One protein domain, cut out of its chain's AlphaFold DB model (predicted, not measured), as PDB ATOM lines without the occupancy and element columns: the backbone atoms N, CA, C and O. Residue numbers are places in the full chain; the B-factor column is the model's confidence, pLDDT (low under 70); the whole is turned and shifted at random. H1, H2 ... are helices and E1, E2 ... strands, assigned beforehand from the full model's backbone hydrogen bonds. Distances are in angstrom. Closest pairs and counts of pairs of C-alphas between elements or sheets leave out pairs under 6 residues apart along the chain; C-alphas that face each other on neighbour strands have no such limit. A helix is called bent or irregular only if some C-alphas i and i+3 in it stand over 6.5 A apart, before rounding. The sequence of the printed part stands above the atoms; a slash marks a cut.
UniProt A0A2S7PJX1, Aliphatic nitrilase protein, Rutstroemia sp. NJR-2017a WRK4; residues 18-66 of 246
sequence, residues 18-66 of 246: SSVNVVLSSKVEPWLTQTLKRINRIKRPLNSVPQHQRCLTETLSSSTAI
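What this domain is: This is residues 18 to 66 of the 246 residues of the protein "Aliphatic nitrilase protein" of Rutstroemia sp. NJR-2017a WRK4 (UniProt A0A2S7PJX1). Two helices, H1 and H2, cross at a steep tilt, and a nearly straight opening stretch with the short strand E1 runs beside H2, on a different side of it from H1. H2 has both E1 and H1 next to it; the link of residues 40 to 48 folds back from the end of H1 to the beginning of H2, and residues 61 to 66 make a short tail after H2. The printed part has 49 residues, with one named strand and two named helices in the order E1, H1, H2, and E1 pairs with no named strand. Its class is mostly helix, with 22 residues in helices and 3 in the strand. The whole is compact, with a radius of gyration of the C-alphas of 10.5 A, and rounded, with spans of 28 by 22 by 15 A.

Where its parts are: The printed part begins at Ser 18, and E1 covers residues 21 to 23, from C-alpha 21 at (43.325, -33.256, 38.775) over 6.7 A to C-alpha 23. H1 covers residues 30 to 39, 14.5 A from first to last C-alpha, and begins with C-alpha 30 at (56.953, -31.422, 54.427). H2, the longest helix, covers residues 49 to 60 and measures 16.2 A, ending with C-alpha 60 at (47.120, -24.710, 39.885). Neither helix is bent or irregular.

How they stand to each other: E1 has 5 pairs of C-alphas within 8 A of H2. The closest C-alphas of the two are those of Val 22 and Thr 57, 6.1 A apart, and their centres are 8.6 A apart. E1 and H1 are apart. H1 and H2 touch, with 4 pairs of C-alphas within 8 A. H2 touches H1 with residues 52 to 56 alone. The closest C-alphas of the two helices are those of Leu 36 and Leu 56, 7.2 A apart, and their centres are 11.2 A apart. The two helices run the same way at a steep tilt of 42 degrees. In H1 and H2 every O i to N i+4 pair is within hydrogen-bond range.

The domain as a whole: The two C-alphas farthest apart are those of Ser 26 and Thr 64, at 28.8 A. The first and last printed C-alphas, those of Ser 18 and Ile 66, are 14.0 A apart. The printed part runs from residue 18 to 66 and has no cut. The link from E1 to H1, with 6 residues, is short, and so is the link from H1 to H2, with 9 residues. The mean pLDDT of the printed part is 89.9, and no printed residue is under 70.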
ATOM      1  N   SER A  18      38.222 -26.201  34.371       79.94
ATOM      2  CA  SER A  18      38.064 -25.309  35.525       79.94
ATOM      3  C   SER A  18      38.791 -25.806  36.777       79.94
ATOM      4  O   SER A  18      38.991 -25.038  37.713       79.94
ATOM      5  N   SER A  19      39.174 -27.086  36.809       85.44
ATOM      6  CA  SER A  19      39.921 -27.689  37.908       85.44
ATOM      7  C   SER A  19      40.991 -28.660  37.408       85.44
ATOM      8  O   SER A  19      40.791 -29.397  36.440       85.44
ATOM      9  N   VAL A  20      42.140 -28.645  38.084       90.06
ATOM     10  CA  VAL A  20      43.279 -29.547  37.850       90.06
ATOM     11  C   VAL A  20      43.112 -30.824  38.673       90.06
ATOM     12  O   VAL A  20      42.800 -30.767  39.866       90.06
ATOM     13  N   ASN A  21      43.367 -31.984  38.061       90.38
ATOM     14  CA  ASN A  21      43.325 -33.256  38.775       90.38
ATOM     15  C   ASN A  21      44.627 -33.466  39.560       90.38
ATOM     16  O   ASN A  21      45.675 -33.715  38.966       90.38
ATOM     17  N   VAL A  22      44.553 -33.383  40.886       91.44
ATOM     18  CA  VAL A  22      45.696 -33.555  41.787       91.44
ATOM     19  C   VAL A  22      45.486 -34.813  42.613       91.44
ATOM     20  O   VAL A  22      44.494 -34.916  43.333       91.44
ATOM     21  N   VAL A  23      46.443 -35.731  42.554       90.94
ATOM     22  CA  VAL A  23      46.462 -36.977  43.321       90.94
ATOM     23  C   VAL A  23      47.670 -36.944  44.255       90.94
ATOM     24  O   VAL A  23      48.819 -36.941  43.814       90.94
ATOM     25  N   LEU A  24      47.399 -36.872  45.561       90.19
ATOM     26  CA  LEU A  24      48.415 -36.865  46.618       90.19
ATOM     27  C   LEU A  24      48.461 -38.213  47.340       90.19
ATOM     28  O   LEU A  24      47.456 -38.917  47.434       90.19
ATOM     29  N   SER A  25      49.626 -38.535  47.904       86.81
ATOM     30  CA  SER A  25      49.806 -39.701  48.773       86.81
ATOM     31  C   SER A  25      49.108 -39.522  50.127       86.81
ATOM     32  O   SER A  25      48.751 -38.415  50.535       86.81
ATOM     33  N   SER A  26      48.935 -40.624  50.863       87.31
ATOM     34  CA  SER A  26      48.345 -40.628  52.208       87.31
ATOM     35  C   SER A  26      49.160 -39.825  53.226       87.31
ATOM     36  O   SER A  26      48.635 -39.416  54.260       87.31
ATOM     37  N   LYS A  27      50.451 -39.616  52.956       88.06
ATOM     38  CA  LYS A  27      51.326 -38.720  53.712       88.06
ATOM     39  C   LYS A  27      51.736 -37.566  52.807       88.06
ATOM     40  O   LYS A  27      52.134 -37.787  51.668       88.06
ATOM     41  N   VAL A  28      51.626 -36.344  53.324       89.06
ATOM     42  CA  VAL A  28      52.070 -35.145  52.611       89.06
ATOM     43  C   VAL A  28      53.521 -34.864  52.961       89.06
ATOM     44  O   VAL A  28      53.876 -34.798  54.137       89.06
ATOM     45  N   GLU A  29      54.338 -34.658  51.936       90.06
ATOM     46  CA  GLU A  29      55.736 -34.293  52.111       90.06
ATOM     47  C   GLU A  29      55.890 -32.893  52.744       90.06
ATOM     48  O   GLU A  29      55.223 -31.943  52.310       90.06
ATOM     49  N   PRO A  30      56.799 -32.699  53.723       91.62
ATOM     50  CA  PRO A  30      56.953 -31.422  54.427       91.62
ATOM     51  C   PRO A  30      57.270 -30.232  53.510       91.62
ATOM     52  O   PRO A  30      56.809 -29.112  53.755       91.62
ATOM     53  N   TRP A  31      58.031 -30.466  52.435       93.44
ATOM     54  CA  TRP A  31      58.391 -29.428  51.466       93.44
ATOM     55  C   TRP A  31      57.156 -28.866  50.747       93.44
ATOM     56  O   TRP A  31      57.110 -27.668  50.450       93.44
ATOM     57  N   LEU A  32      56.132 -29.697  50.508       92.19
ATOM     58  CA  LEU A  32      54.901 -29.275  49.845       92.19
ATOM     59  C   LEU A  32      54.106 -28.352  50.769       92.19
ATOM     60  O   LEU A  32      53.667 -27.284  50.345       92.19
ATOM     61  N   THR A  33      53.996 -28.700  52.053       92.69
ATOM     62  CA  THR A  33      53.358 -27.841  53.059       92.69
ATOM     63  C   THR A  33      54.065 -26.491  53.172       92.69
ATOM     64  O   THR A  33      53.405 -25.449  53.177       92.69
ATOM     65  N   GLN A  34      55.399 -26.480  53.239       92.75
ATOM     66  CA  GLN A  34      56.181 -25.241  53.303       92.75
ATOM     67  C   GLN A  34      55.994 -24.388  52.044       92.75
ATOM     68  O   GLN A  34      55.761 -23.180  52.138       92.75
ATOM     69  N   THR A  35      56.024 -25.016  50.870       93.50
ATOM     70  CA  THR A  35      55.851 -24.329  49.586       93.50
ATOM     71  C   THR A  35      54.458 -23.731  49.467       93.50
ATOM     72  O   THR A  35      54.338 -22.545  49.167       93.50
ATOM     73  N   LEU A  36      53.410 -24.497  49.786       92.69
ATOM     74  CA  LEU A  36      52.032 -24.008  49.771       92.69
ATOM     75  C   LEU A  36      51.829 -22.852  50.756       92.69
ATOM     76  O   LEU A  36      51.179 -21.872  50.397       92.69
ATOM     77  N   LYS A  37      52.409 -22.908  51.960       92.12
ATOM     78  CA  LYS A  37      52.349 -21.792  52.923       92.12
ATOM     79  C   LYS A  37      53.071 -20.537  52.430       92.12
ATOM     80  O   LYS A  37      52.633 -19.438  52.746       92.12
ATOM     81  N   ARG A  38      54.158 -20.695  51.668       91.94
ATOM     82  CA  ARG A  38      54.943 -19.585  51.111       91.94
ATOM     83  C   ARG A  38      54.248 -18.901  49.933       91.94
ATOM     84  O   ARG A  38      54.291 -17.682  49.843       91.94
ATOM     85  N   ILE A  39      53.646 -19.671  49.024       90.94
ATOM     86  CA  ILE A  39      53.047 -19.122  47.793       90.94
ATOM     87  C   ILE A  39      51.611 -18.630  47.992       90.94
ATOM     88  O   ILE A  39      51.152 -17.758  47.254       90.94
ATOM     89  N   ASN A  40      50.876 -19.180  48.967       87.25
ATOM     90  CA  ASN A  40      49.500 -18.762  49.203       87.25
ATOM     91  C   ASN A  40      49.451 -17.432  49.947       87.25
ATOM     92  O   ASN A  40      49.955 -17.295  51.057       87.25
ATOM     93  N   ARG A  41      48.743 -16.469  49.350       81.00
ATOM     94  CA  ARG A  41      48.449 -15.175  49.979       81.00
ATOM     95  C   ARG A  41      47.437 -15.312  51.123       81.00
ATOM     96  O   ARG A  41      47.495 -14.564  52.092       81.00
ATOM     97  N   ILE A  42      46.528 -16.284  51.017       82.38
ATOM     98  CA  ILE A  42      45.499 -16.567  52.021       82.38
ATOM     99  C   ILE A  42      46.018 -17.646  52.971       82.38
ATOM    100  O   ILE A  42      46.288 -18.778  52.564       82.38
ATOM    101  N   LYS A  43      46.135 -17.299  54.254       82.00
ATOM    102  CA  LYS A  43      46.552 -18.236  55.297       82.00
ATOM    103  C   LYS A  43      45.390 -19.168  55.634       82.00
ATOM    104  O   LYS A  43      44.417 -18.757  56.255       82.00
ATOM    105  N   ARG A  44      45.510 -20.430  55.226       84.94
ATOM    106  CA  ARG A  44      44.557 -21.507  55.522       84.94
ATOM    107  C   ARG A  44      45.243 -22.655  56.265       84.94
ATOM    108  O   ARG A  44      46.442 -22.867  56.058       84.94
ATOM    109  N   PRO A  45      44.517 -23.392  57.124       85.12
ATOM    110  CA  PRO A  45      45.068 -24.572  57.771       85.12
ATOM    111  C   PRO A  45      45.403 -25.641  56.722       85.12
ATOM    112  O   PRO A  45      44.611 -25.925  55.825       85.12
ATOM    113  N   LEU A  46      46.600 -26.213  56.846       89.19
ATOM    114  CA  LEU A  46      47.146 -27.259  55.982       89.19
ATOM    115  C   LEU A  46      47.624 -28.406  56.875       89.19
ATOM    116  O   LEU A  46      48.820 -28.603  57.070       89.19
ATOM    117  N   ASN A  47      46.664 -29.108  57.471       88.94
ATOM    118  CA  ASN A  47      46.893 -30.161  58.462       88.94
ATOM    119  C   ASN A  47      46.495 -31.551  57.944       88.94
ATOM    120  O   ASN A  47      46.904 -32.553  58.518       88.94
ATOM    121  N   SER A  48      45.708 -31.630  56.865       91.19
ATOM    122  CA  SER A  48      45.250 -32.896  56.284       91.19
ATOM    123  C   SER A  48      45.536 -32.993  54.785       91.19
ATOM    124  O   SER A  48      45.644 -31.975  54.097       91.19
ATOM    125  N   VAL A  49      45.649 -34.218  54.254       91.69
ATOM    126  CA  VAL A  49      45.855 -34.464  52.811       91.69
ATOM    127  C   VAL A  49      44.775 -33.778  51.958       91.69
ATOM    128  O   VAL A  49      45.154 -33.052  51.039       91.69
ATOM    129  N   PRO A  50      43.463 -33.862  52.281       92.19
ATOM    130  CA  PRO A  50      42.436 -33.183  51.486       92.19
ATOM    131  C   PRO A  50      42.581 -31.655  51.476       92.19
ATOM    132  O   PRO A  50      42.295 -31.017  50.467       92.19
ATOM    133  N   GLN A  51      43.060 -31.052  52.574       92.31
ATOM    134  CA  GLN A  51      43.331 -29.610  52.623       92.31
ATOM    135  C   GLN A  51      44.485 -29.225  51.694       92.31
ATOM    136  O   GLN A  51      44.380 -28.232  50.975       92.31
ATOM    137  N   HIS A  52      45.562 -30.015  51.675       93.12
ATOM    138  CA  HIS A  52      46.685 -29.800  50.761       93.12
ATOM    139  C   HIS A  52      46.272 -29.996  49.307       93.12
ATOM    140  O   HIS A  52      46.602 -29.156  48.475       93.12
ATOM    141  N   GLN A  53      45.504 -31.048  49.017       93.31
ATOM    142  CA  GLN A  53      44.999 -31.332  47.679       93.31
ATOM    143  C   GLN A  53      44.121 -30.186  47.177       93.31
ATOM    144  O   GLN A  53      44.403 -29.632  46.122       93.31
ATOM    145  N   ARG A  54      43.138 -29.742  47.970       91.88
ATOM    146  CA  ARG A  54      42.274 -28.606  47.616       91.88
ATOM    147  C   ARG A  54      43.073 -27.325  47.401       91.88
ATOM    148  O   ARG A  54      42.876 -26.632  46.410       91.88
ATOM    149  N   CYS A  55      43.993 -27.032  48.315       92.38
ATOM    150  CA  CYS A  55      44.857 -25.865  48.229       92.38
ATOM    151  C   CYS A  55      45.697 -25.874  46.947       92.38
ATOM    152  O   CYS A  55      45.758 -24.862  46.255       92.38
ATOM    153  N   LEU A  56      46.336 -27.003  46.635       92.62
ATOM    154  CA  LEU A  56      47.153 -27.161  45.438       92.62
ATOM    155  C   LEU A  56      46.292 -27.092  44.173       92.62
ATOM    156  O   LEU A  56      46.633 -26.347  43.261       92.62
ATOM    157  N   THR A  57      45.150 -27.784  44.138       92.94
ATOM    158  CA  THR A  57      44.200 -27.720  43.020       92.94
ATOM    159  C   THR A  57      43.762 -26.285  42.753       92.94
ATOM    160  O   THR A  57      43.857 -25.844  41.614       92.94
ATOM    161  N   GLU A  58      43.342 -25.526  43.766       91.69
ATOM    162  CA  GLU A  58      42.934 -24.124  43.594       91.69
ATOM    163  C   GLU A  58      44.079 -23.252  43.061       91.69
ATOM    164  O   GLU A  58      43.870 -22.455  42.150       91.69
ATOM    165  N   THR A  59      45.300 -23.429  43.579       91.38
ATOM    166  CA  THR A  59      46.475 -22.685  43.102       91.38
ATOM    167  C   THR A  59      46.792 -23.000  41.637       91.38
ATOM    168  O   THR A  59      47.013 -22.078  40.853       91.38
ATOM    169  N   LEU A  60      46.794 -24.278  41.250       91.75
ATOM    170  CA  LEU A  60      47.120 -24.710  39.885       91.75
ATOM    171  C   LEU A  60      45.987 -24.442  38.881       91.75
ATOM    172  O   LEU A  60      46.246 -24.313  37.688       91.75
ATOM    173  N   SER A  61      44.742 -24.335  39.352       91.06
ATOM    174  CA  SER A  61      43.572 -24.053  38.503       91.06
ATOM    175  C   SER A  61      43.406 -22.566  38.175       91.06
ATOM    176  O   SER A  61      42.540 -22.214  37.379       91.06
ATOM    177  N   SER A  62      44.224 -21.684  38.762       89.88
ATOM    178  CA  SER A  62      44.217 -20.254  38.437       89.88
ATOM    179  C   SER A  62      44.500 -20.018  36.950       89.88
ATOM    180  O   SER A  62      45.389 -20.646  36.374       89.88
ATOM    181  N   SER A  63      43.812 -19.056  36.328       88.56
ATOM    182  CA  SER A  63      44.044 -18.690  34.921       88.56
ATOM    183  C   SER A  63      45.480 -18.222  34.669       88.56
ATOM    184  O   SER A  63      46.043 -18.515  33.617       88.56
ATOM    185  N   THR A  64      46.093 -17.587  35.669       89.12
ATOM    186  CA  THR A  64      47.476 -17.089  35.651       89.12
ATOM    187  C   THR A  64      48.534 -18.164  35.887       89.12
ATOM    188  O   THR A  64      49.724 -17.876  35.800       89.12
ATOM    189  N   ALA A  65      48.131 -19.394  36.213       91.25
ATOM    190  CA  ALA A  65      49.051 -20.506  36.399       91.25
ATOM    191  C   ALA A  65      49.472 -21.048  35.023       91.25
ATOM    192  O   ALA A  65      48.874 -21.990  34.499       91.25
ATOM    193  N   ILE A  66      50.451 -20.376  34.419       93.75
ATOM    194  CA  ILE A  66      51.078 -20.729  33.145       93.75
ATOM    195  C   ILE A  66      52.575 -20.894  33.406       93.75
ATOM    196  O   ILE A  66      53.188 -20.109  34.128       93.75
TER     197      ILE A  66